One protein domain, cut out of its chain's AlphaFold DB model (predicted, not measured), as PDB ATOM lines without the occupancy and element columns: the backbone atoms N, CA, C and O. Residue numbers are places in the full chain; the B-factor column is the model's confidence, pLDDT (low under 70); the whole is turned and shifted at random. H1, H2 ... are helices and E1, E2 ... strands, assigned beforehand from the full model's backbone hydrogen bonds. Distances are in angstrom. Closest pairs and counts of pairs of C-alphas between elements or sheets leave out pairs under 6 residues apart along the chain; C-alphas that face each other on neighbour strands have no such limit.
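What this domain is: This is residues 33 to 179 of the 217 residues of an uncharacterized protein of Halapricum salinum (UniProt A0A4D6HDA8). Two lobes, each built on a curled sheet, follow one another along the long axis, with helices H1 and H3 packed together between them. One lobe is the sheet E7 E1 E9 E8 with H4 over the face away from H1 and H3 and H5 grazing it; the other is the sheet E2 E4 E5 E6 E3, with H2 over the face away from H3 and the long hairpin of E5 and E6 reaching the far end. The printed part has 147 residues, with five named helices and nine named strands in the order E1 H1 E2 H2 E3 E4 E5 E6 H3 H4 E7 H5 E8 E9, a mixed class of helices and strands. The five-strand sheet is mixed and the four-strand sheet antiparallel. The whole is only just compact, close to loose, with a radius of gyration of the C-alphas of 17.4 A, and only just elongated, spanning 60 by 31 by 29 A.

How they stand to each other: Begin at E1, residues 33 to 40, an inner strand antiparallel to E7, residues 145 to 149, and to E9, residues 167 to 177. Look for N 34 and O 148 at 2.8 A, and N 35 and O 175 at 2.9 A, both within hydrogen-bond range. E9 bends by 50 degrees at residue 173; it pairs with E1 over residues 169 to 177 and with E8, residues 162 to 164, over residues 167 to 169. E8 and E9 form a hairpin, with N 162 and O 169 at 2.9 A. Next comes H1, residues 44 to 53, which touches H3, residues 119 to 126, at a steep tilt of 40 degrees, the same way; their closest C-alphas, of Asn 44 and Pro 119, are 5.5 A apart. H1 and H3 are on both sheets. E2, residues 57 to 59, is an edge strand parallel to E4, residues 91 to 94, with N 58 and O 91 at 2.8 A. E4, E5, residues 97 to 106, and E6, residues 109 to 117, are a meander, each strand the antiparallel neighbour of the one before; find N 92 and O 99 at 2.8 A and N 102 and O 113 at 2.9 A. E3, residues 77 to 79, is antiparallel to E6, with N 77 and O 112 at 2.9 A, and E3 to E6 make a Greek key, a meander whose last strand is also the antiparallel neighbour of the strand before it. H2, residues 66 to 74, is on the opposite face of this sheet from H3; its closest C-alphas with E6, of Val 71 and Ser 113, are 6.1 A apart. Each sheet is in three layers, helices on both faces: H2 opposite H1 and H3 on one, H4, residues 135 to 143, opposite H1 and H3 on the other. The closest C-alphas of H4 and E7, of Ala 140 and Val 146, are 4.8 A apart. H5, residues 154 to 157, only grazes the four-strand sheet with residues 155 to 157. In H1, H2, H3 and H4 every O i to N i+4 pair is within hydrogen-bond range; H5 is too short for one.

Where its parts are: Find C-alpha 33 at (26.070, -15.590, 65.185); from there E1 runs 23.0 A. H1 begins at C-alpha 44, (-2.994, -13.361, 77.662), and spans 14.5 A. E5 spans 27.8 A and E6 25.5 A. E9, 28.2 A long, ends at C-alpha 177, (24.607, -11.285, 63.039).

The domain as a whole: The C-alphas farthest apart, of Glu 107 and Ser 179, are 62.6 A apart. The printed part has no cut, and its one long link joins E3 to E4. Mean pLDDT of the printed part is 85.7; look for values under 70 at residues 61 to 64, 82 to 88 and 178 to 179.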
ATOM      1  N   GLY A  33      26.771 -15.638  63.908       74.19
ATOM      2  CA  GLY A  33      26.070 -15.590  65.185       74.19
ATOM      3  C   GLY A  33      24.574 -15.374  65.007       74.19
ATOM      4  O   GLY A  33      24.128 -14.769  64.031       74.19
ATOM      5  N   HIS A  34      23.794 -15.800  65.991       83.94
ATOM      6  CA  HIS A  34      22.386 -15.452  66.120       83.94
ATOM      7  C   HIS A  34      22.221 -14.558  67.344       83.94
ATOM      8  O   HIS A  34      22.608 -14.914  68.458       83.94
ATOM      9  N   ARG A  35      21.670 -13.360  67.133       86.25
ATOM     10  CA  ARG A  35      21.181 -12.535  68.235       86.25
ATOM     11  C   ARG A  35      19.732 -12.898  68.496       86.25
ATOM     12  O   ARG A  35      18.916 -12.775  67.584       86.25
ATOM     13  N   TYR A  36      19.450 -13.297  69.725       88.62
ATOM     14  CA  TYR A  36      18.120 -13.608  70.228       88.62
ATOM     15  C   TYR A  36      17.676 -12.480  71.152       88.62
ATOM     16  O   TYR A  36      18.484 -11.958  71.925       88.62
ATOM     17  N   TRP A  37      16.410 -12.095  71.050       90.44
ATOM     18  CA  TRP A  37      15.771 -11.177  71.984       90.44
ATOM     19  C   TRP A  37      14.711 -11.926  72.764       90.44
ATOM     20  O   TRP A  37      13.948 -12.701  72.183       90.44
ATOM     21  N   THR A  38      14.686 -11.668  74.059       92.44
ATOM     22  CA  THR A  38      13.705 -12.215  74.984       92.44
ATOM     23  C   THR A  38      12.704 -11.136  75.357       92.44
ATOM     24  O   THR A  38      13.050  -9.960  75.490       92.44
ATOM     25  N   GLU A  39      11.451 -11.540  75.504       92.69
ATOM     26  CA  GLU A  39      10.367 -10.683  75.970       92.69
ATOM     27  C   GLU A  39       9.638 -11.370  77.124       92.69
ATOM     28  O   GLU A  39       9.510 -12.596  77.149       92.69
ATOM     29  N   GLU A  40       9.182 -10.569  78.083       94.81
ATOM     30  CA  GLU A  40       8.380 -11.024  79.214       94.81
ATOM     31  C   GLU A  40       6.920 -11.253  78.791       94.81
ATOM     32  O   GLU A  40       6.292 -10.448  78.091       94.81
ATOM     33  N   ILE A  41       6.338 -12.353  79.251       94.88
ATOM     34  CA  ILE A  41       4.952 -12.725  79.001       94.88
ATOM     35  C   ILE A  41       4.067 -12.135  80.104       94.88
ATOM     36  O   ILE A  41       3.674 -12.809  81.050       94.88
ATOM     37  N   GLY A  42       3.692 -10.866  79.942       91.00
ATOM     38  CA  GLY A  42       2.832 -10.167  80.911       91.00
ATOM     39  C   GLY A  42       1.322 -10.212  80.627       91.00
ATOM     40  O   GLY A  42       0.542  -9.569  81.330       91.00
ATOM     41  N   SER A  43       0.861 -10.874  79.557       92.94
ATOM     42  CA  SER A  43      -0.549 -10.810  79.146       92.94
ATOM     43  C   SER A  43      -1.046 -12.065  78.434       92.94
ATOM     44  O   SER A  43      -0.291 -12.767  77.772       92.94
ATOM     45  N   ASN A  44      -2.367 -12.278  78.432       91.56
ATOM     46  CA  ASN A  44      -2.994 -13.361  77.662       91.56
ATOM     47  C   ASN A  44      -2.698 -13.301  76.152       91.56
ATOM     48  O   ASN A  44      -2.750 -14.327  75.478       91.56
ATOM     49  N   ALA A  45      -2.452 -12.109  75.599       91.50
ATOM     50  CA  ALA A  45      -2.150 -11.953  74.180       91.50
ATOM     51  C   ALA A  45      -0.724 -12.422  73.868       91.50
ATOM     52  O   ALA A  45      -0.537 -13.239  72.967       91.50
ATOM     53  N   THR A  46       0.251 -11.967  74.660       91.56
ATOM     54  CA  THR A  46       1.655 -12.389  74.545       91.56
ATOM     55  C   THR A  46       1.823 -13.868  74.894       91.56
ATOM     56  O   THR A  46       2.520 -14.581  74.182       91.56
ATOM     57  N   ALA A  47       1.077 -14.381  75.878       93.19
ATOM     58  CA  ALA A  47       1.050 -15.802  76.230       93.19
ATOM     59  C   ALA A  47       0.595 -16.681  75.061       93.19
ATOM     60  O   ALA A  47       1.237 -17.676  74.734       93.19
ATOM     61  N   LYS A  48      -0.490 -16.293  74.377       92.50
ATOM     62  CA  LYS A  48      -0.960 -17.009  73.182       92.50
ATOM     63  C   LYS A  48       0.094 -17.030  72.087       92.50
ATOM     64  O   LYS A  48       0.287 -18.068  71.464       92.50
ATOM     65  N   GLN A  49       0.741 -15.893  71.845       90.88
ATOM     66  CA  GLN A  49       1.782 -15.782  70.832       90.88
ATOM     67  C   GLN A  49       2.953 -16.722  71.146       90.88
ATOM     68  O   GLN A  49       3.326 -17.510  70.282       90.88
ATOM     69  N   ALA A  50       3.431 -16.716  72.393       91.81
ATOM     70  CA  ALA A  50       4.508 -17.591  72.843       91.81
ATOM     71  C   ALA A  50       4.150 -19.081  72.733       91.81
ATOM     72  O   ALA A  50       4.915 -19.876  72.191       91.81
ATOM     73  N   LEU A  51       2.947 -19.463  73.170       92.56
ATOM     74  CA  LEU A  51       2.491 -20.855  73.126       92.56
ATOM     75  C   LEU A  51       2.343 -21.403  71.699       92.56
ATOM     76  O   LEU A  51       2.490 -22.603  71.500       92.56
ATOM     77  N   TYR A  52       2.033 -20.566  70.707       89.00
ATOM     78  CA  TYR A  52       1.939 -21.025  69.316       89.00
ATOM     79  C   TYR A  52       3.292 -21.229  68.637       89.00
ATOM     80  O   TYR A  52       3.345 -21.970  67.655       89.00
ATOM     81  N   GLY A  53       4.339 -20.564  69.125       85.69
ATOM     82  CA  GLY A  53       5.706 -20.747  68.639       85.69
ATOM     83  C   GLY A  53       6.423 -21.941  69.271       85.69
ATOM     84  O   GLY A  53       7.233 -22.598  68.627       85.69
ATOM     85  N   SER A  54       6.073 -22.273  70.516       88.06
ATOM     86  CA  SER A  54       6.806 -23.255  71.311       88.06
ATOM     87  C   SER A  54       6.604 -24.710  70.869       88.06
ATOM     88  O   SER A  54       5.474 -25.196  70.767       88.06
ATOM     89  N   ASP A  55       7.706 -25.455  70.734       85.31
ATOM     90  CA  ASP A  55       7.691 -26.895  70.428       85.31
ATOM     91  C   ASP A  55       7.114 -27.757  71.569       85.31
ATOM     92  O   ASP A  55       6.714 -28.903  71.347       85.31
ATOM     93  N   ASP A  56       7.057 -27.231  72.799       85.38
ATOM     94  CA  ASP A  56       6.495 -27.945  73.954       85.38
ATOM     95  C   ASP A  56       4.942 -27.904  73.970       85.38
ATOM     96  O   ASP A  56       4.297 -28.559  74.807       85.38
ATOM     97  N   VAL A  57       4.333 -27.190  73.007       87.62
ATOM     98  CA  VAL A  57       2.884 -27.094  72.785       87.62
ATOM     99  C   VAL A  57       2.474 -27.869  71.534       87.62
ATOM    100  O   VAL A  57       2.796 -27.525  70.395       87.62
ATOM    101  N   LEU A  58       1.648 -28.898  71.719       86.75
ATOM    102  CA  LEU A  58       1.061 -29.631  70.605       86.75
ATOM    103  C   LEU A  58      -0.052 -28.803  69.954       86.75
ATOM    104  O   LEU A  58      -1.194 -28.774  70.423       86.75
ATOM    105  N   THR A  59       0.271 -28.157  68.837       82.31
ATOM    106  CA  THR A  59      -0.714 -27.418  68.041       82.31
ATOM    107  C   THR A  59      -1.506 -28.366  67.144       82.31
ATOM    108  O   THR A  59      -0.957 -29.074  66.295       82.31
ATOM    109  N   THR A  60      -2.830 -28.388  67.315       70.50
ATOM    110  CA  THR A  60      -3.674 -29.371  66.634       70.50
ATOM    111  C   THR A  60      -3.789 -29.133  65.132       70.50
ATOM    112  O   THR A  60      -4.541 -28.268  64.683       70.50
ATOM    113  N   ASN A  61      -3.120 -29.975  64.343       67.19
ATOM    114  CA  ASN A  61      -3.516 -30.282  62.971       67.19
ATOM    115  C   ASN A  61      -4.128 -31.697  62.918       67.19
ATOM    116  O   ASN A  61      -3.829 -32.557  63.745       67.19
ATOM    117  N   ALA A  62      -5.017 -31.955  61.952       57.22
ATOM    118  CA  ALA A  62      -5.898 -33.133  61.965       57.22
ATOM    119  C   ALA A  62      -5.187 -34.504  62.038       57.22
ATOM    120  O   ALA A  62      -5.834 -35.497  62.367       57.22
ATOM    121  N   ARG A  63      -3.885 -34.578  61.721       59.19
ATOM    122  CA  ARG A  63      -3.094 -35.816  61.810       59.19
ATOM    123  C   ARG A  63      -2.366 -35.966  63.141       59.19
ATOM    124  O   ARG A  63      -2.383 -37.067  63.680       59.19
ATOM    125  N   ALA A  64      -1.751 -34.903  63.658       67.50
ATOM    126  CA  ALA A  64      -0.951 -34.985  64.879       67.50
ATOM    127  C   ALA A  64      -1.805 -35.172  66.143       67.50
ATOM    128  O   ALA A  64      -1.305 -35.696  67.128       67.50
ATOM    129  N   THR A  65      -3.092 -34.798  66.106       75.06
ATOM    130  CA  THR A  65      -3.921 -34.684  67.324       75.06
ATOM    131  C   THR A  65      -5.214 -35.483  67.285       75.06
ATOM    132  O   THR A  65      -6.252 -35.077  67.823       75.06
ATOM    133  N   ALA A  66      -5.198 -36.614  66.581       81.00
ATOM    134  CA  ALA A  66      -6.367 -37.479  66.463       81.00
ATOM    135  C   ALA A  66      -6.821 -38.025  67.828       81.00
ATOM    136  O   ALA A  66      -8.028 -38.139  68.061       81.00
ATOM    137  N   LEU A  67      -5.877 -38.322  68.729       84.06
ATOM    138  CA  LEU A  67      -6.160 -38.807  70.079       84.06
ATOM    139  C   LEU A  67      -6.791 -37.707  70.936       84.06
ATOM    140  O   LEU A  67      -7.885 -37.895  71.462       84.06
ATOM    141  N   GLU A  68      -6.163 -36.538  71.002       86.50
ATOM    142  CA  GLU A  68      -6.605 -35.372  71.780       86.50
ATOM    143  C   GLU A  68      -7.993 -34.932  71.318       86.50
ATOM    144  O   GLU A  68      -8.884 -34.670  72.123       86.50
ATOM    145  N   THR A  69      -8.226 -34.954  70.002       84.00
ATOM    146  CA  THR A  69      -9.541 -34.657  69.428       84.00
ATOM    147  C   THR A  69     -10.596 -35.667  69.884       84.00
ATOM    148  O   THR A  69     -11.742 -35.286  70.123       84.00
ATOM    149  N   GLN A  70     -10.256 -36.956  69.995       85.19
ATOM    150  CA  GLN A  70     -11.186 -37.965  70.513       85.19
ATOM    151  C   GLN A  70     -11.447 -37.792  72.009       85.19
ATOM    152  O   GLN A  70     -12.604 -37.901  72.417       85.19
ATOM    153  N   VAL A  71     -10.410 -37.491  72.795       86.62
ATOM    154  CA  VAL A  71     -10.520 -37.217  74.234       86.62
ATOM    155  C   VAL A  71     -11.442 -36.018  74.474       86.62
ATOM    156  O   VAL A  71     -12.392 -36.145  75.240       86.62
ATOM    157  N   LEU A  72     -11.258 -34.907  73.749       85.44
ATOM    158  CA  LEU A  72     -12.132 -33.729  73.858       85.44
ATOM    159  C   LEU A  72     -13.574 -34.018  73.426       85.44
ATOM    160  O   LEU A  72     -14.517 -33.574  74.071       85.44
ATOM    161  N   ARG A  73     -13.779 -34.769  72.336       84.25
ATOM    162  CA  ARG A  73     -15.135 -35.068  71.833       84.25
ATOM    163  C   ARG A  73     -15.939 -35.991  72.744       84.25
ATOM    164  O   ARG A  73     -17.164 -35.975  72.659       84.25
ATOM    165  N   ARG A  74     -15.273 -36.843  73.523       85.38
ATOM    166  CA  ARG A  74     -15.911 -37.853  74.381       85.38
ATOM    167  C   ARG A  74     -15.889 -37.497  75.867       85.38
ATOM    168  O   ARG A  74     -16.335 -38.315  76.663       85.38
ATOM    169  N   ASP A  75     -15.411 -36.301  76.213       82.56
ATOM    170  CA  ASP A  75     -15.210 -35.863  77.600       82.56
ATOM    171  C   ASP A  75     -14.347 -36.856  78.406       82.56
ATOM    172  O   ASP A  75     -14.667 -37.331  79.503       82.56
ATOM    173  N   GLY A  76     -13.241 -37.248  77.776       83.56
ATOM    174  CA  GLY A  76     -12.344 -38.287  78.248       83.56
ATOM    175  C   GLY A  76     -12.429 -39.580  77.439       83.56
ATOM    176  O   GLY A  76     -13.410 -39.885  76.757       83.56
ATOM    177  N   LEU A  77     -11.362 -40.371  77.513       84.94
ATOM    178  CA  LEU A  77     -11.272 -41.675  76.868       84.94
ATOM    179  C   LEU A  77     -10.757 -42.709  77.865       84.94
ATOM    180  O   LEU A  77      -9.654 -42.576  78.392       84.94
ATOM    181  N   SER A  78     -11.544 -43.758  78.095       83.81
ATOM    182  CA  SER A  78     -11.100 -44.924  78.857       83.81
ATOM    183  C   SER A  78     -10.432 -45.927  77.923       83.81
ATOM    184  O   SER A  78     -11.021 -46.340  76.922       83.81
ATOM    185  N   VAL A  79      -9.211 -46.324  78.261       82.75
ATOM    186  CA  VAL A  79      -8.411 -47.303  77.525       82.75
ATOM    187  C   VAL A  79      -8.120 -48.484  78.444       82.75
ATOM    188  O   VAL A  79      -7.686 -48.308  79.583       82.75
ATOM    189  N   ASN A  80      -8.346 -49.698  77.945       80.75
ATOM    190  CA  ASN A  80      -8.028 -50.913  78.689       80.75
ATOM    191  C   ASN A  80      -6.503 -51.095  78.743       80.75
ATOM    192  O   ASN A  80      -5.852 -51.176  77.702       80.75
ATOM    193  N   GLY A  81      -5.946 -51.184  79.952       74.00
ATOM    194  CA  GLY A  81      -4.506 -51.331  80.190       74.00
ATOM    195  C   GLY A  81      -3.783 -50.019  80.520       74.00
ATOM    196  O   GLY A  81      -4.402 -48.978  80.758       74.00
ATOM    197  N   SER A  82      -2.452 -50.081  80.580       67.56
ATOM    198  CA  SER A  82      -1.589 -48.927  80.844       67.56
ATOM    199  C   SER A  82      -1.225 -48.220  79.541       67.56
ATOM    200  O   SER A  82      -0.599 -48.821  78.665       67.56
ATOM    201  N   VAL A  83      -1.556 -46.936  79.426       68.12
ATOM    202  CA  VAL A  83      -0.987 -46.088  78.375       68.12
ATOM    203  C   VAL A  83       0.417 -45.699  78.820       68.12
ATOM    204  O   VAL A  83       0.585 -45.061  79.859       68.12
ATOM    205  N   ARG A  84       1.426 -46.136  78.063       61.25
ATOM    206  CA  ARG A  84       2.812 -45.708  78.248       61.25
ATOM    207  C   ARG A  84       2.976 -44.417  77.460       61.25
ATOM    208  O   ARG A  84       3.160 -44.450  76.247       61.25
ATOM    209  N   SER A  85       2.739 -43.299  78.127       56.97
ATOM    210  CA  SER A  85       2.681 -42.009  77.467       56.97
ATOM    211  C   SER A  85       4.055 -41.347  77.544       56.97
ATOM    212  O   SER A  85       4.363 -40.645  78.505       56.97
ATOM    213  N   ASP A  86       4.879 -41.560  76.523       58.38
ATOM    214  CA  ASP A  86       6.020 -40.681  76.254       58.38
ATOM    215  C   ASP A  86       5.451 -39.373  75.666       58.38
ATOM    216  O   ASP A  86       5.605 -39.086  74.480       58.38
ATOM    217  N   ILE A  87       4.656 -38.640  76.460       61.34
ATOM    218  CA  ILE A  87       4.020 -37.393  76.021       61.34
ATOM    219  C   ILE A  87       5.144 -36.378  75.863       61.34
ATOM    220  O   ILE A  87       5.724 -35.916  76.840       61.34
ATOM    221  N   LEU A  88       5.476 -36.072  74.611       68.00
ATOM    222  CA  LEU A  88       6.548 -35.141  74.255       68.00
ATOM    223  C   LEU A  88       6.139 -33.665  74.421       68.00
ATOM    224  O   LEU A  88       6.955 -32.790  74.164       68.00
ATOM    225  N   TYR A  89       4.894 -33.395  74.823       78.62
ATOM    226  CA  TYR A  89       4.290 -32.066  74.938       78.62
ATOM    227  C   TYR A  89       3.622 -31.892  76.302       78.62
ATOM    228  O   TYR A  89       3.048 -32.832  76.856       78.62
ATOM    229  N   ARG A  90       3.670 -30.672  76.840       86.81
ATOM    230  CA  ARG A  90       3.068 -30.341  78.146       86.81
ATOM    231  C   ARG A  90       1.676 -29.740  78.008       86.81
ATOM    232  O   ARG A  90       0.834 -29.918  78.884       86.81
ATOM    233  N   VAL A  91       1.421 -29.079  76.883       91.19
ATOM    234  CA  VAL A  91       0.165 -28.387  76.589       91.19
ATOM    235  C   VAL A  91      -0.331 -28.793  75.205       91.19
ATOM    236  O   VAL A  91       0.449 -29.046  74.290       91.19
ATOM    237  N   VAL A  92      -1.647 -28.853  75.044       90.38
ATOM    238  CA  VAL A  92      -2.330 -29.063  73.766       90.38
ATOM    239  C   VAL A  92      -3.108 -27.801  73.420       90.38
ATOM    240  O   VAL A  92      -3.937 -27.361  74.216       90.38
ATOM    241  N   SER A  93      -2.896 -27.249  72.225       90.38
ATOM    242  CA  SER A  93      -3.736 -26.168  71.700       90.38
ATOM    243  C   SER A  93      -4.758 -26.714  70.709       90.38
ATOM    244  O   SER A  93      -4.377 -27.244  69.664       90.38
ATOM    245  N   PHE A  94      -6.052 -26.555  71.007       87.31
ATOM    246  CA  PHE A  94      -7.162 -26.968  70.147       87.31
ATOM    247  C   PHE A  94      -8.159 -25.827  69.946       87.31
ATOM    248  O   PHE A  94      -8.740 -25.320  70.899       87.31
ATOM    249  N   ARG A  95      -8.410 -25.450  68.684       84.25
ATOM    250  CA  ARG A  95      -9.388 -24.404  68.301       84.25
ATOM    251  C   ARG A  95      -9.222 -23.061  69.036       84.25
ATOM    252  O   ARG A  95     -10.203 -22.355  69.236       84.25
ATOM    253  N   GLY A  96      -7.994 -22.689  69.389       84.06
ATOM    254  CA  GLY A  96      -7.719 -21.425  70.085       84.06
ATOM    255  C   GLY A  96      -7.721 -21.513  71.612       84.06
ATOM    256  O   GLY A  96      -7.418 -20.514  72.264       84.06
ATOM    257  N   GLU A  97      -8.034 -22.688  72.158       90.56
ATOM    258  CA  GLU A  97      -8.038 -22.999  73.588       90.56
ATOM    259  C   GLU A  97      -6.847 -23.894  73.950       90.56
ATOM    260  O   GLU A  97      -6.301 -24.585  73.081       90.56
ATOM    261  N   PHE A  98      -6.466 -23.900  75.228       92.81
ATOM    262  CA  PHE A  98      -5.339 -24.678  75.740       92.81
ATOM    263  C   PHE A  98      -5.796 -25.702  76.768       92.81
ATOM    264  O   PHE A  98      -6.755 -25.487  77.512       92.81
ATOM    265  N   TYR A  99      -5.101 -26.835  76.789       92.25
ATOM    266  CA  TYR A  99      -5.412 -27.946  77.671       92.25
ATOM    267  C   TYR A  99      -4.138 -28.622  78.163       92.25
ATOM    268  O   TYR A  99      -3.194 -28.783  77.389       92.25
ATOM    269  N   HIS A 100      -4.139 -29.104  79.404       90.94
ATOM    270  CA  HIS A 100      -3.116 -30.032  79.881       90.94
ATOM    271  C   HIS A 100      -3.638 -31.478  79.820       90.94
ATOM    272  O   HIS A 100      -4.768 -31.755  80.248       90.94
ATOM    273  N   PRO A 101      -2.850 -32.421  79.279       88.06
ATOM    274  CA  PRO A 101      -3.196 -33.833  79.299       88.06
ATOM    275  C   PRO A 101      -3.122 -34.377  80.729       88.06
ATOM    276  O   PRO A 101      -2.130 -34.197  81.430       88.06
ATOM    277  N   THR A 102      -4.169 -35.081  81.157       86.44
ATOM    278  CA  THR A 102      -4.213 -35.778  82.450       86.44
ATOM    279  C   THR A 102      -4.495 -37.259  82.264       86.44
ATOM    280  O   THR A 102      -5.251 -37.681  81.381       86.44
ATOM    281  N   GLN A 103      -3.880 -38.064  83.128       86.00
ATOM    282  CA  GLN A 103      -4.028 -39.510  83.138       86.00
ATOM    283  C   GLN A 103      -4.391 -39.984  84.543       86.00
ATOM    284  O   GLN A 103      -3.654 -39.759  85.500       86.00
ATOM    285  N   HIS A 104      -5.503 -40.705  84.655       84.88
ATOM    286  CA  HIS A 104      -5.905 -41.368  85.891       84.88
ATOM    287  C   HIS A 104      -5.969 -42.877  85.671       84.88
ATOM    288  O   HIS A 104      -6.747 -43.366  84.850       84.88
ATOM    289  N   GLN A 105      -5.144 -43.630  86.403       82.94
ATOM    290  CA  GLN A 105      -5.273 -45.084  86.461       82.94
ATOM    291  C   GLN A 105      -6.427 -45.473  87.383       82.94
ATOM    292  O   GLN A 105      -6.576 -44.951  88.484       82.94
ATOM    293  N   THR A 106      -7.233 -46.414  86.911       79.31
ATOM    294  CA  THR A 106      -8.345 -47.033  87.631       79.31
ATOM    295  C   THR A 106      -8.201 -48.552  87.551       79.31
ATOM    296  O   THR A 106      -7.471 -49.062  86.701       79.31
ATOM    297  N   GLU A 107      -8.932 -49.292  88.387       75.19
ATOM    298  CA  GLU A 107      -8.917 -50.766  88.379       75.19
ATOM    299  C   GLU A 107      -9.302 -51.370  87.014       75.19
ATOM    300  O   GLU A 107      -8.839 -52.447  86.652       75.19
ATOM    301  N   ASN A 108     -10.095 -50.641  86.221       76.94
ATOM    302  CA  ASN A 108     -10.594 -51.070  84.913       76.94
ATOM    303  C   ASN A 108      -9.764 -50.538  83.726       76.94
ATOM    304  O   ASN A 108     -10.144 -50.749  82.575       76.94
ATOM    305  N   GLY A 109      -8.649 -49.843  83.980       83.25
ATOM    306  CA  GLY A 109      -7.782 -49.279  82.942       83.25
ATOM    307  C   GLY A 109      -7.424 -47.811  83.165       83.25
ATOM    308  O   GLY A 109      -7.540 -47.272  84.264       83.25
ATOM    309  N   THR A 110      -6.977 -47.148  82.106       85.56
ATOM    310  CA  THR A 110      -6.507 -45.760  82.143       85.56
ATOM    311  C   THR A 110      -7.566 -44.818  81.574       85.56
ATOM    312  O   THR A 110      -8.007 -45.007  80.442       85.56
ATOM    313  N   ARG A 111      -7.930 -43.765  82.311       87.00
ATOM    314  CA  ARG A 111      -8.739 -42.655  81.793       87.00
ATOM    315  C   ARG A 111      -7.830 -41.499  81.385       87.00
ATOM    316  O   ARG A 111      -7.128 -40.940  82.225       87.00
ATOM    317  N   LEU A 112      -7.878 -41.143  80.107       87.56
ATOM    318  CA  LEU A 112      -7.241 -39.954  79.545       87.56
ATOM    319  C   LEU A 112      -8.248 -38.810  79.534       87.56
ATOM    320  O   LEU A 112      -9.379 -39.005  79.084       87.56
ATOM    321  N   SER A 113      -7.845 -37.637  80.010       88.75
ATOM    322  CA  SER A 113      -8.669 -36.424  80.002       88.75
ATOM    323  C   SER A 113      -7.821 -35.212  79.612       88.75
ATOM    324  O   SER A 113      -6.593 -35.282  79.576       88.75
ATOM    325  N   LEU A 114      -8.481 -34.104  79.280       89.88
ATOM    326  CA  LEU A 114      -7.838 -32.834  78.954       89.88
ATOM    327  C   LEU A 114      -8.460 -31.751  79.832       89.88
ATOM    328  O   LEU A 114      -9.648 -31.460  79.697       89.88
ATOM    329  N   GLY A 115      -7.673 -31.204  80.756       90.38
ATOM    330  CA  GLY A 115      -8.114 -30.114  81.621       90.38
ATOM    331  C   GLY A 115      -7.921 -28.783  80.913       90.38
ATOM    332  O   GLY A 115      -6.845 -28.535  80.378       90.38
ATOM    333  N   HIS A 116      -8.963 -27.953  80.867       93.31
ATOM    334  CA  HIS A 116      -8.893 -26.621  80.259       93.31
ATOM    335  C   HIS A 116      -7.936 -25.718  81.043       93.31
ATOM    336  O   HIS A 116      -7.891 -25.801  82.269       93.31
ATOM    337  N   LEU A 117      -7.176 -24.897  80.319       94.69
ATOM    338  CA  LEU A 117      -6.250 -23.910  80.856       94.69
ATOM    339  C   LEU A 117      -6.503 -22.549  80.212       94.69
ATOM    340  O   LEU A 117      -6.755 -22.434  79.006       94.69
ATOM    341  N   THR A 118      -6.352 -21.499  81.007       94.81
ATOM    342  CA  THR A 118      -6.158 -20.148  80.485       94.81
ATOM    343  C   THR A 118      -4.791 -20.033  79.791       94.81
ATOM    344  O   THR A 118      -3.902 -20.853  80.023       94.81
ATOM    345  N   PRO A 119      -4.579 -19.019  78.928       94.94
ATOM    346  CA  PRO A 119      -3.284 -18.824  78.279       94.94
ATOM    347  C   PRO A 119      -2.122 -18.666  79.262       94.94
ATOM    348  O   PRO A 119      -1.064 -19.223  79.007       94.94
ATOM    349  N   MET A 120      -2.316 -17.952  80.375       95.62
ATOM    350  CA  MET A 120      -1.268 -17.819  81.392       95.62
ATOM    351  C   MET A 120      -0.974 -19.163  82.055       95.62
ATOM    352  O   MET A 120       0.164 -19.595  82.005       95.62
ATOM    353  N   GLU A 121      -1.980 -19.897  82.538       95.44
ATOM    354  CA  GLU A 121      -1.746 -21.225  83.140       95.44
ATOM    355  C   GLU A 121      -1.064 -22.192  82.153       95.44
ATOM    356  O   GLU A 121      -0.225 -23.005  82.528       95.44
ATOM    357  N   ALA A 122      -1.385 -22.101  80.860       94.88
ATOM    358  CA  ALA A 122      -0.705 -22.874  79.827       94.88
ATOM    359  C   ALA A 122       0.782 -22.506  79.687       94.88
ATOM    360  O   ALA A 122       1.599 -23.403  79.483       94.88
ATOM    361  N   VAL A 123       1.145 -21.227  79.826       95.81
ATOM    362  CA  VAL A 123       2.547 -20.779  79.899       95.81
ATOM    363  C   VAL A 123       3.225 -21.387  81.124       95.81
ATOM    364  O   VAL A 123       4.277 -21.998  80.964       95.81
ATOM    365  N   GLU A 124       2.595 -21.329  82.300       94.69
ATOM    366  CA  GLU A 124       3.139 -21.913  83.539       94.69
ATOM    367  C   GLU A 124       3.417 -23.418  83.382       94.69
ATOM    368  O   GLU A 124       4.462 -23.922  83.783       94.69
ATOM    369  N   HIS A 125       2.501 -24.148  82.739       92.69
ATOM    370  CA  HIS A 125       2.657 -25.579  82.482       92.69
ATOM    371  C   HIS A 125       3.724 -25.908  81.427       92.69
ATOM    372  O   HIS A 125       4.347 -26.973  81.500       92.69
ATOM    373  N   ALA A 126       3.894 -25.050  80.420       92.56
ATOM    374  CA  ALA A 126       4.851 -25.251  79.334       92.56
ATOM    375  C   ALA A 126       6.273 -24.806  79.701       92.56
ATOM    376  O   ALA A 126       7.226 -25.317  79.112       92.56
ATOM    377  N   ALA A 127       6.412 -23.884  80.654       93.69
ATOM    378  CA  ALA A 127       7.687 -23.297  81.019       93.69
ATOM    379  C   ALA A 127       8.676 -24.323  81.591       93.69
ATOM    380  O   ALA A 127       8.306 -25.311  82.239       93.69
ATOM    381  N   ILE A 128       9.958 -24.060  81.342       93.19
ATOM    382  CA  ILE A 128      11.070 -24.727  82.013       93.19
ATOM    383  C   ILE A 128      11.750 -23.754  82.984       93.19
ATOM    384  O   ILE A 128      11.882 -22.576  82.643       93.19
ATOM    385  N   PRO A 129      12.209 -24.225  84.151       94.88
ATOM    386  CA  PRO A 129      12.946 -23.387  85.091       94.88
ATOM    387  C   PRO A 129      14.234 -22.835  84.469       94.88
ATOM    388  O   PRO A 129      14.934 -23.558  83.749       94.88
ATOM    389  N   LEU A 130      14.564 -21.568  84.739       93.56
ATOM    390  CA  LEU A 130      15.761 -20.924  84.197       93.56
ATOM    391  C   LEU A 130      17.049 -21.661  84.604       93.56
ATOM    392  O   LEU A 130      17.953 -21.790  83.781       93.56
ATOM    393  N   ASP A 131      17.120 -22.211  85.816       93.31
ATOM    394  CA  ASP A 131      18.271 -22.962  86.339       93.31
ATOM    395  C   ASP A 131      18.535 -24.300  85.620       93.31
ATOM    396  O   ASP A 131      19.649 -24.826  85.684       93.31
ATOM    397  N   GLU A 132      17.558 -24.821  84.874       92.50
ATOM    398  CA  GLU A 132      17.722 -25.984  83.994       92.50
ATOM    399  C   GLU A 132      18.225 -25.607  82.584       92.50
ATOM    400  O   GLU A 132      18.416 -26.480  81.726       92.50
ATOM    401  N   THR A 133      18.444 -24.316  82.306       91.50
ATOM    402  CA  THR A 133      18.824 -23.819  80.977       91.50
ATOM    403  C   THR A 133      20.321 -23.534  80.827       91.50
ATOM    404  O   THR A 133      21.119 -23.599  81.759       91.50
ATOM    405  N   ALA A 134      20.749 -23.265  79.591       92.31
ATOM    406  CA  ALA A 134      22.135 -22.914  79.303       92.31
ATOM    407  C   ALA A 134      22.413 -21.434  79.612       92.31
ATOM    408  O   ALA A 134      21.567 -20.580  79.370       92.31
ATOM    409  N   GLN A 135      23.650 -21.106  80.003       92.44
ATOM    410  CA  GLN A 135      24.073 -19.738  80.350       92.44
ATOM    411  C   GLN A 135      23.630 -18.625  79.373       92.44
ATOM    412  O   GLN A 135      23.269 -17.549  79.845       92.44
ATOM    413  N   PRO A 136      23.622 -18.811  78.033       91.12
ATOM    414  CA  PRO A 136      23.140 -17.769  77.127       91.12
ATOM    415  C   PRO A 136      21.675 -17.373  77.353       91.12
ATOM    416  O   PRO A 136      21.319 -16.228  77.094       91.12
ATOM    417  N   VAL A 137      20.843 -18.299  77.834       92.81
ATOM    418  CA  VAL A 137      19.434 -18.057  78.168       92.81
ATOM    419  C   VAL A 137      19.331 -17.162  79.397       92.81
ATOM    420  O   VAL A 137      18.640 -16.154  79.319       92.81
ATOM    421  N   HIS A 138      20.101 -17.441  80.455       94.38
ATOM    422  CA  HIS A 138      20.209 -16.558  81.625       94.38
ATOM    423  C   HIS A 138      20.578 -15.136  81.215       94.38
ATOM    424  O   HIS A 138      19.859 -14.192  81.520       94.38
ATOM    425  N   THR A 139      21.643 -14.985  80.422       92.25
ATOM    426  CA  THR A 139      22.063 -13.666  79.939       92.25
ATOM    427  C   THR A 139      20.955 -12.979  79.143       92.25
ATOM    428  O   THR A 139      20.778 -11.768  79.256       92.25
ATOM    429  N   ALA A 140      20.217 -13.723  78.317       93.19
ATOM    430  CA  ALA A 140      19.119 -13.156  77.550       93.19
ATOM    431  C   ALA A 140      17.986 -12.680  78.463       93.19
ATOM    432  O   ALA A 140      17.549 -11.549  78.301       93.19
ATOM    433  N   VAL A 141      17.550 -13.488  79.431       93.50
ATOM    434  CA  VAL A 141      16.503 -13.110  80.397       93.50
ATOM    435  C   VAL A 141      16.919 -11.872  81.200       93.50
ATOM    436  O   VAL A 141      16.191 -10.885  81.214       93.50
ATOM    437  N   GLU A 142      18.141 -11.847  81.734       92.62
ATOM    438  CA  GLU A 142      18.645 -10.731  82.549       92.62
ATOM    439  C   GLU A 142      18.825  -9.417  81.765       92.62
ATOM    440  O   GLU A 142      18.676  -8.325  82.314       92.62
ATOM    441  N   THR A 143      19.204  -9.492  80.483       91.00
ATOM    442  CA  THR A 143      19.597  -8.307  79.689       91.00
ATOM    443  C   THR A 143      18.636  -7.962  78.546       91.00
ATOM    444  O   THR A 143      18.829  -6.956  77.858       91.00
ATOM    445  N   GLY A 144      17.620  -8.792  78.311       90.06
ATOM    446  CA  GLY A 144      16.667  -8.714  77.197       90.06
ATOM    447  C   GLY A 144      17.199  -9.216  75.846       90.06
ATOM    448  O   GLY A 144      16.450  -9.280  74.867       90.06
ATOM    449  N   SER A 145      18.495  -9.538  75.723       90.44
ATOM    450  CA  SER A 145      19.037 -10.131  74.494       90.44
ATOM    451  C   SER A 145      20.402 -10.783  74.679       90.44
ATOM    452  O   SER A 145      21.230 -10.329  75.458       90.44
ATOM    453  N   VAL A 146      20.703 -11.790  73.864       90.19
ATOM    454  CA  VAL A 146      22.030 -12.418  73.824       90.19
ATOM    455  C   VAL A 146      22.461 -12.645  72.387       90.19
ATOM    456  O   VAL A 146      21.638 -12.811  71.490       90.19
ATOM    457  N   THR A 147      23.768 -12.637  72.134       87.44
ATOM    458  CA  THR A 147      24.322 -13.074  70.847       87.44
ATOM    459  C   THR A 147      25.099 -14.359  71.063       87.44
ATOM    460  O   THR A 147      26.061 -14.373  71.826       87.44
ATOM    461  N   VAL A 148      24.656 -15.428  70.408       84.69
ATOM    462  CA  VAL A 148      25.292 -16.745  70.447       84.69
ATOM    463  C   VAL A 148      26.045 -16.945  69.142       84.69
ATOM    464  O   VAL A 148      25.492 -16.720  68.068       84.69
ATOM    465  N   TYR A 149      27.299 -17.364  69.245       80.75
ATOM    466  CA  TYR A 149      28.136 -17.726  68.106       80.75
ATOM    467  C   TYR A 149      28.354 -19.240  68.088       80.75
ATOM    468  O   TYR A 149      28.411 -19.881  69.141       80.75
ATOM    469  N   GLY A 150      28.459 -19.815  66.891       76.50
ATOM    470  CA  GLY A 150      28.696 -21.243  66.721       76.50
ATOM    471  C   GLY A 150      27.431 -22.084  66.886       76.50
ATOM    472  O   GLY A 150      26.546 -22.043  66.034       76.50
ATOM    473  N   HIS A 151      27.373 -22.912  67.933       75.88
ATOM    474  CA  HIS A 151      26.327 -23.931  68.066       75.88
ATOM    475  C   HIS A 151      24.999 -23.332  68.552       75.88
ATOM    476  O   HIS A 151      25.001 -22.537  69.495       75.88
ATOM    477  N   PRO A 152      23.864 -23.745  67.963       79.06
ATOM    478  CA  PRO A 152      22.558 -23.259  68.377       79.06
ATOM    479  C   PRO A 152      22.209 -23.724  69.796       79.06
ATOM    480  O   PRO A 152      22.558 -24.831  70.218       79.06
ATOM    481  N   VAL A 153      21.484 -22.882  70.532       86.25
ATOM    482  CA  VAL A 153      21.007 -23.189  71.886       86.25
ATOM    483  C   VAL A 153      19.607 -23.779  71.784       86.25
ATOM    484  O   VAL A 153      18.676 -23.097  71.367       86.25
ATOM    485  N   GLY A 154      19.449 -25.039  72.197       86.19
ATOM    486  CA  GLY A 154      18.201 -25.789  72.013       86.19
ATOM    487  C   GLY A 154      16.953 -25.116  72.596       86.19
ATOM    488  O   GLY A 154      15.885 -25.249  72.013       86.19
ATOM    489  N   THR A 155      17.078 -24.369  73.699       89.00
ATOM    490  CA  THR A 155      15.976 -23.582  74.287       89.00
ATOM    491  C   THR A 155      15.463 -22.510  73.327       89.00
ATOM    492  O   THR A 155      14.256 -22.347  73.195       89.00
ATOM    493  N   PHE A 156      16.361 -21.816  72.620       90.00
ATOM    494  CA  PHE A 156      15.980 -20.781  71.660       90.00
ATOM    495  C   PHE A 156      15.438 -21.372  70.360       90.00
ATOM    496  O   PHE A 156      14.420 -20.904  69.867       90.00
ATOM    497  N   GLU A 157      16.071 -22.424  69.832       86.88
ATOM    498  CA  GLU A 157      15.638 -23.058  68.573       86.88
ATOM    499  C   GLU A 157      14.258 -23.708  68.663       86.88
ATOM    500  O   GLU A 157      13.568 -23.844  67.661       86.88
ATOM    501  N   ARG A 158      13.879 -24.138  69.868       87.38
ATOM    502  CA  ARG A 158      12.577 -24.742  70.164       87.38
ATOM    503  C   ARG A 158      11.557 -23.739  70.699       87.38
ATOM    504  O   ARG A 158      10.490 -24.157  71.145       87.38
ATOM    505  N   GLU A 159      11.921 -22.454  70.735       89.75
ATOM    506  CA  GLU A 159      11.099 -21.363  71.274       89.75
ATOM    507  C   GLU A 159      10.499 -21.728  72.643       89.75
ATOM    508  O   GLU A 159       9.302 -21.584  72.911       89.75
ATOM    509  N   ARG A 160      11.334 -22.294  73.520       91.12
ATOM    510  CA  ARG A 160      10.893 -22.728  74.845       91.12
ATOM    511  C   ARG A 160      10.640 -21.526  75.732       91.12
ATOM    512  O   ARG A 160      11.431 -20.585  75.761       91.12
ATOM    513  N   ILE A 161       9.551 -21.615  76.479       94.75
ATOM    514  CA  ILE A 161       9.204 -20.651  77.515       94.75
ATOM    515  C   ILE A 161      10.062 -20.950  78.741       94.75
ATOM    516  O   ILE A 161      10.208 -22.109  79.132       94.75
ATOM    517  N   VAL A 162      10.624 -19.908  79.337       95.56
ATOM    518  CA  VAL A 162      11.512 -20.003  80.496       95.56
ATOM    519  C   VAL A 162      10.886 -19.263  81.667       95.56
ATOM    520  O   VAL A 162      10.364 -18.168  81.480       95.56
ATOM    521  N   GLU A 163      10.924 -19.868  82.847       96.44
ATOM    522  CA  GLU A 163      10.448 -19.285  84.101       96.44
ATOM    523  C   GLU A 163      11.628 -18.791  84.942       96.44
ATOM    524  O   GLU A 163      12.600 -19.525  85.125       96.44
ATOM    525  N   ASP A 164      11.530 -17.565  85.449       96.25
ATOM    526  CA  ASP A 164      12.477 -16.957  86.384       96.25
ATOM    527  C   ASP A 164      11.693 -16.265  87.510       96.25
ATOM    528  O   ASP A 164      10.958 -15.314  87.259       96.25
ATOM    529  N   ASP A 165      11.792 -16.788  88.736       92.81
ATOM    530  CA  ASP A 165      11.109 -16.277  89.938       92.81
ATOM    531  C   ASP A 165       9.589 -16.005  89.766       92.81
ATOM    532  O   ASP A 165       9.020 -15.101  90.385       92.81
ATOM    533  N   GLY A 166       8.897 -16.833  88.972       91.56
ATOM    534  CA  GLY A 166       7.461 -16.703  88.682       91.56
ATOM    535  C   GLY A 166       7.103 -15.779  87.509       91.56
ATOM    536  O   GLY A 166       5.924 -15.700  87.154       91.56
ATOM    537  N   ASP A 167       8.089 -15.137  86.885       95.62
ATOM    538  CA  ASP A 167       7.935 -14.417  85.624       95.62
ATOM    539  C   ASP A 167       8.318 -15.325  84.444       95.62
ATOM    540  O   ASP A 167       9.141 -16.235  84.559       95.62
ATOM    541  N   TYR A 168       7.701 -15.098  83.283       96.25
ATOM    542  CA  TYR A 168       7.843 -15.980  82.123       96.25
ATOM    543  C   TYR A 168       8.409 -15.235  80.925       96.25
ATOM    544  O   TYR A 168       7.927 -14.165  80.564       96.25
ATOM    545  N   TYR A 169       9.380 -15.840  80.254       94.75
ATOM    546  CA  TYR A 169      10.088 -15.250  79.126       94.75
ATOM    547  C   TYR A 169      10.068 -16.177  77.919       94.75
ATOM    548  O   TYR A 169      10.100 -17.402  78.040       94.75
ATOM    549  N   TRP A 170      10.059 -15.587  76.730       91.12
ATOM    550  CA  TRP A 170      10.171 -16.325  75.474       91.12
ATOM    551  C   TRP A 170      11.019 -15.564  74.458       91.12
ATOM    552  O   TRP A 170      11.300 -14.375  74.626       91.12
ATOM    553  N   VAL A 171      11.444 -16.255  73.401       85.94
ATOM    554  CA  VAL A 171      12.181 -15.641  72.293       85.94
ATOM    555  C   VAL A 171      11.190 -15.068  71.286       85.94
ATOM    556  O   VAL A 171      10.619 -15.810  70.498       85.94
ATOM    557  N   ASP A 172      11.029 -13.747  71.268       77.12
ATOM    558  CA  ASP A 172      10.148 -13.066  70.303       77.12
ATOM    559  C   ASP A 172      10.761 -13.029  68.891       77.12
ATOM    560  O   ASP A 172      10.079 -13.090  67.867       77.12
ATOM    561  N   ARG A 173      12.090 -12.905  68.816       78.56
ATOM    562  CA  ARG A 173      12.782 -12.651  67.549       78.56
ATOM    563  C   ARG A 173      14.236 -13.073  67.592       78.56
ATOM    564  O   ARG A 173      14.920 -12.946  68.607       78.56
ATOM    565  N   TRP A 174      14.744 -13.449  66.424       80.12
ATOM    566  CA  TRP A 174      16.169 -13.639  66.195       80.12
ATOM    567  C   TRP A 174      16.630 -12.919  64.927       80.12
ATOM    568  O   TRP A 174      15.854 -12.602  64.022       80.12
ATOM    569  N   ARG A 175      17.922 -12.602  64.868       77.88
ATOM    570  CA  ARG A 175      18.563 -12.007  63.693       77.88
ATOM    571  C   ARG A 175      19.952 -12.598  63.550       77.88
ATOM    572  O   ARG A 175      20.734 -12.567  64.498       77.88
ATOM    573  N   GLY A 176      20.261 -13.067  62.345       74.25
ATOM    574  CA  GLY A 176      21.627 -13.408  61.977       74.25
ATOM    575  C   GLY A 176      22.518 -12.175  62.108       74.25
ATOM    576  O   GLY A 176      22.254 -11.133  61.503       74.25
ATOM    577  N   VAL A 177      23.548 -12.278  62.931       70.88
ATOM    578  CA  VAL A 177      24.607 -11.285  63.039       70.88
ATOM    579  C   VAL A 177      25.784 -11.840  62.257       70.88
ATOM    580  O   VAL A 177      26.475 -12.751  62.712       70.88
ATOM    581  N   SER A 178      26.004 -11.300  61.062       56.50
ATOM    582  CA  SER A 178      27.276 -11.494  60.384       56.50
ATOM    583  C   SER A 178      28.312 -10.584  61.038       56.50
ATOM    584  O   SER A 178      28.100  -9.381  61.222       56.50
ATOM    585  N   SER A 179      29.451 -11.165  61.407       55.09
ATOM    586  CA  SER A 179      30.665 -10.381  61.612       55.09
ATOM    587  C   SER A 179      30.942  -9.578  60.330       55.09
ATOM    588  O   SER A 179      30.648 -10.032  59.226       55.09
TER     589      SER A 179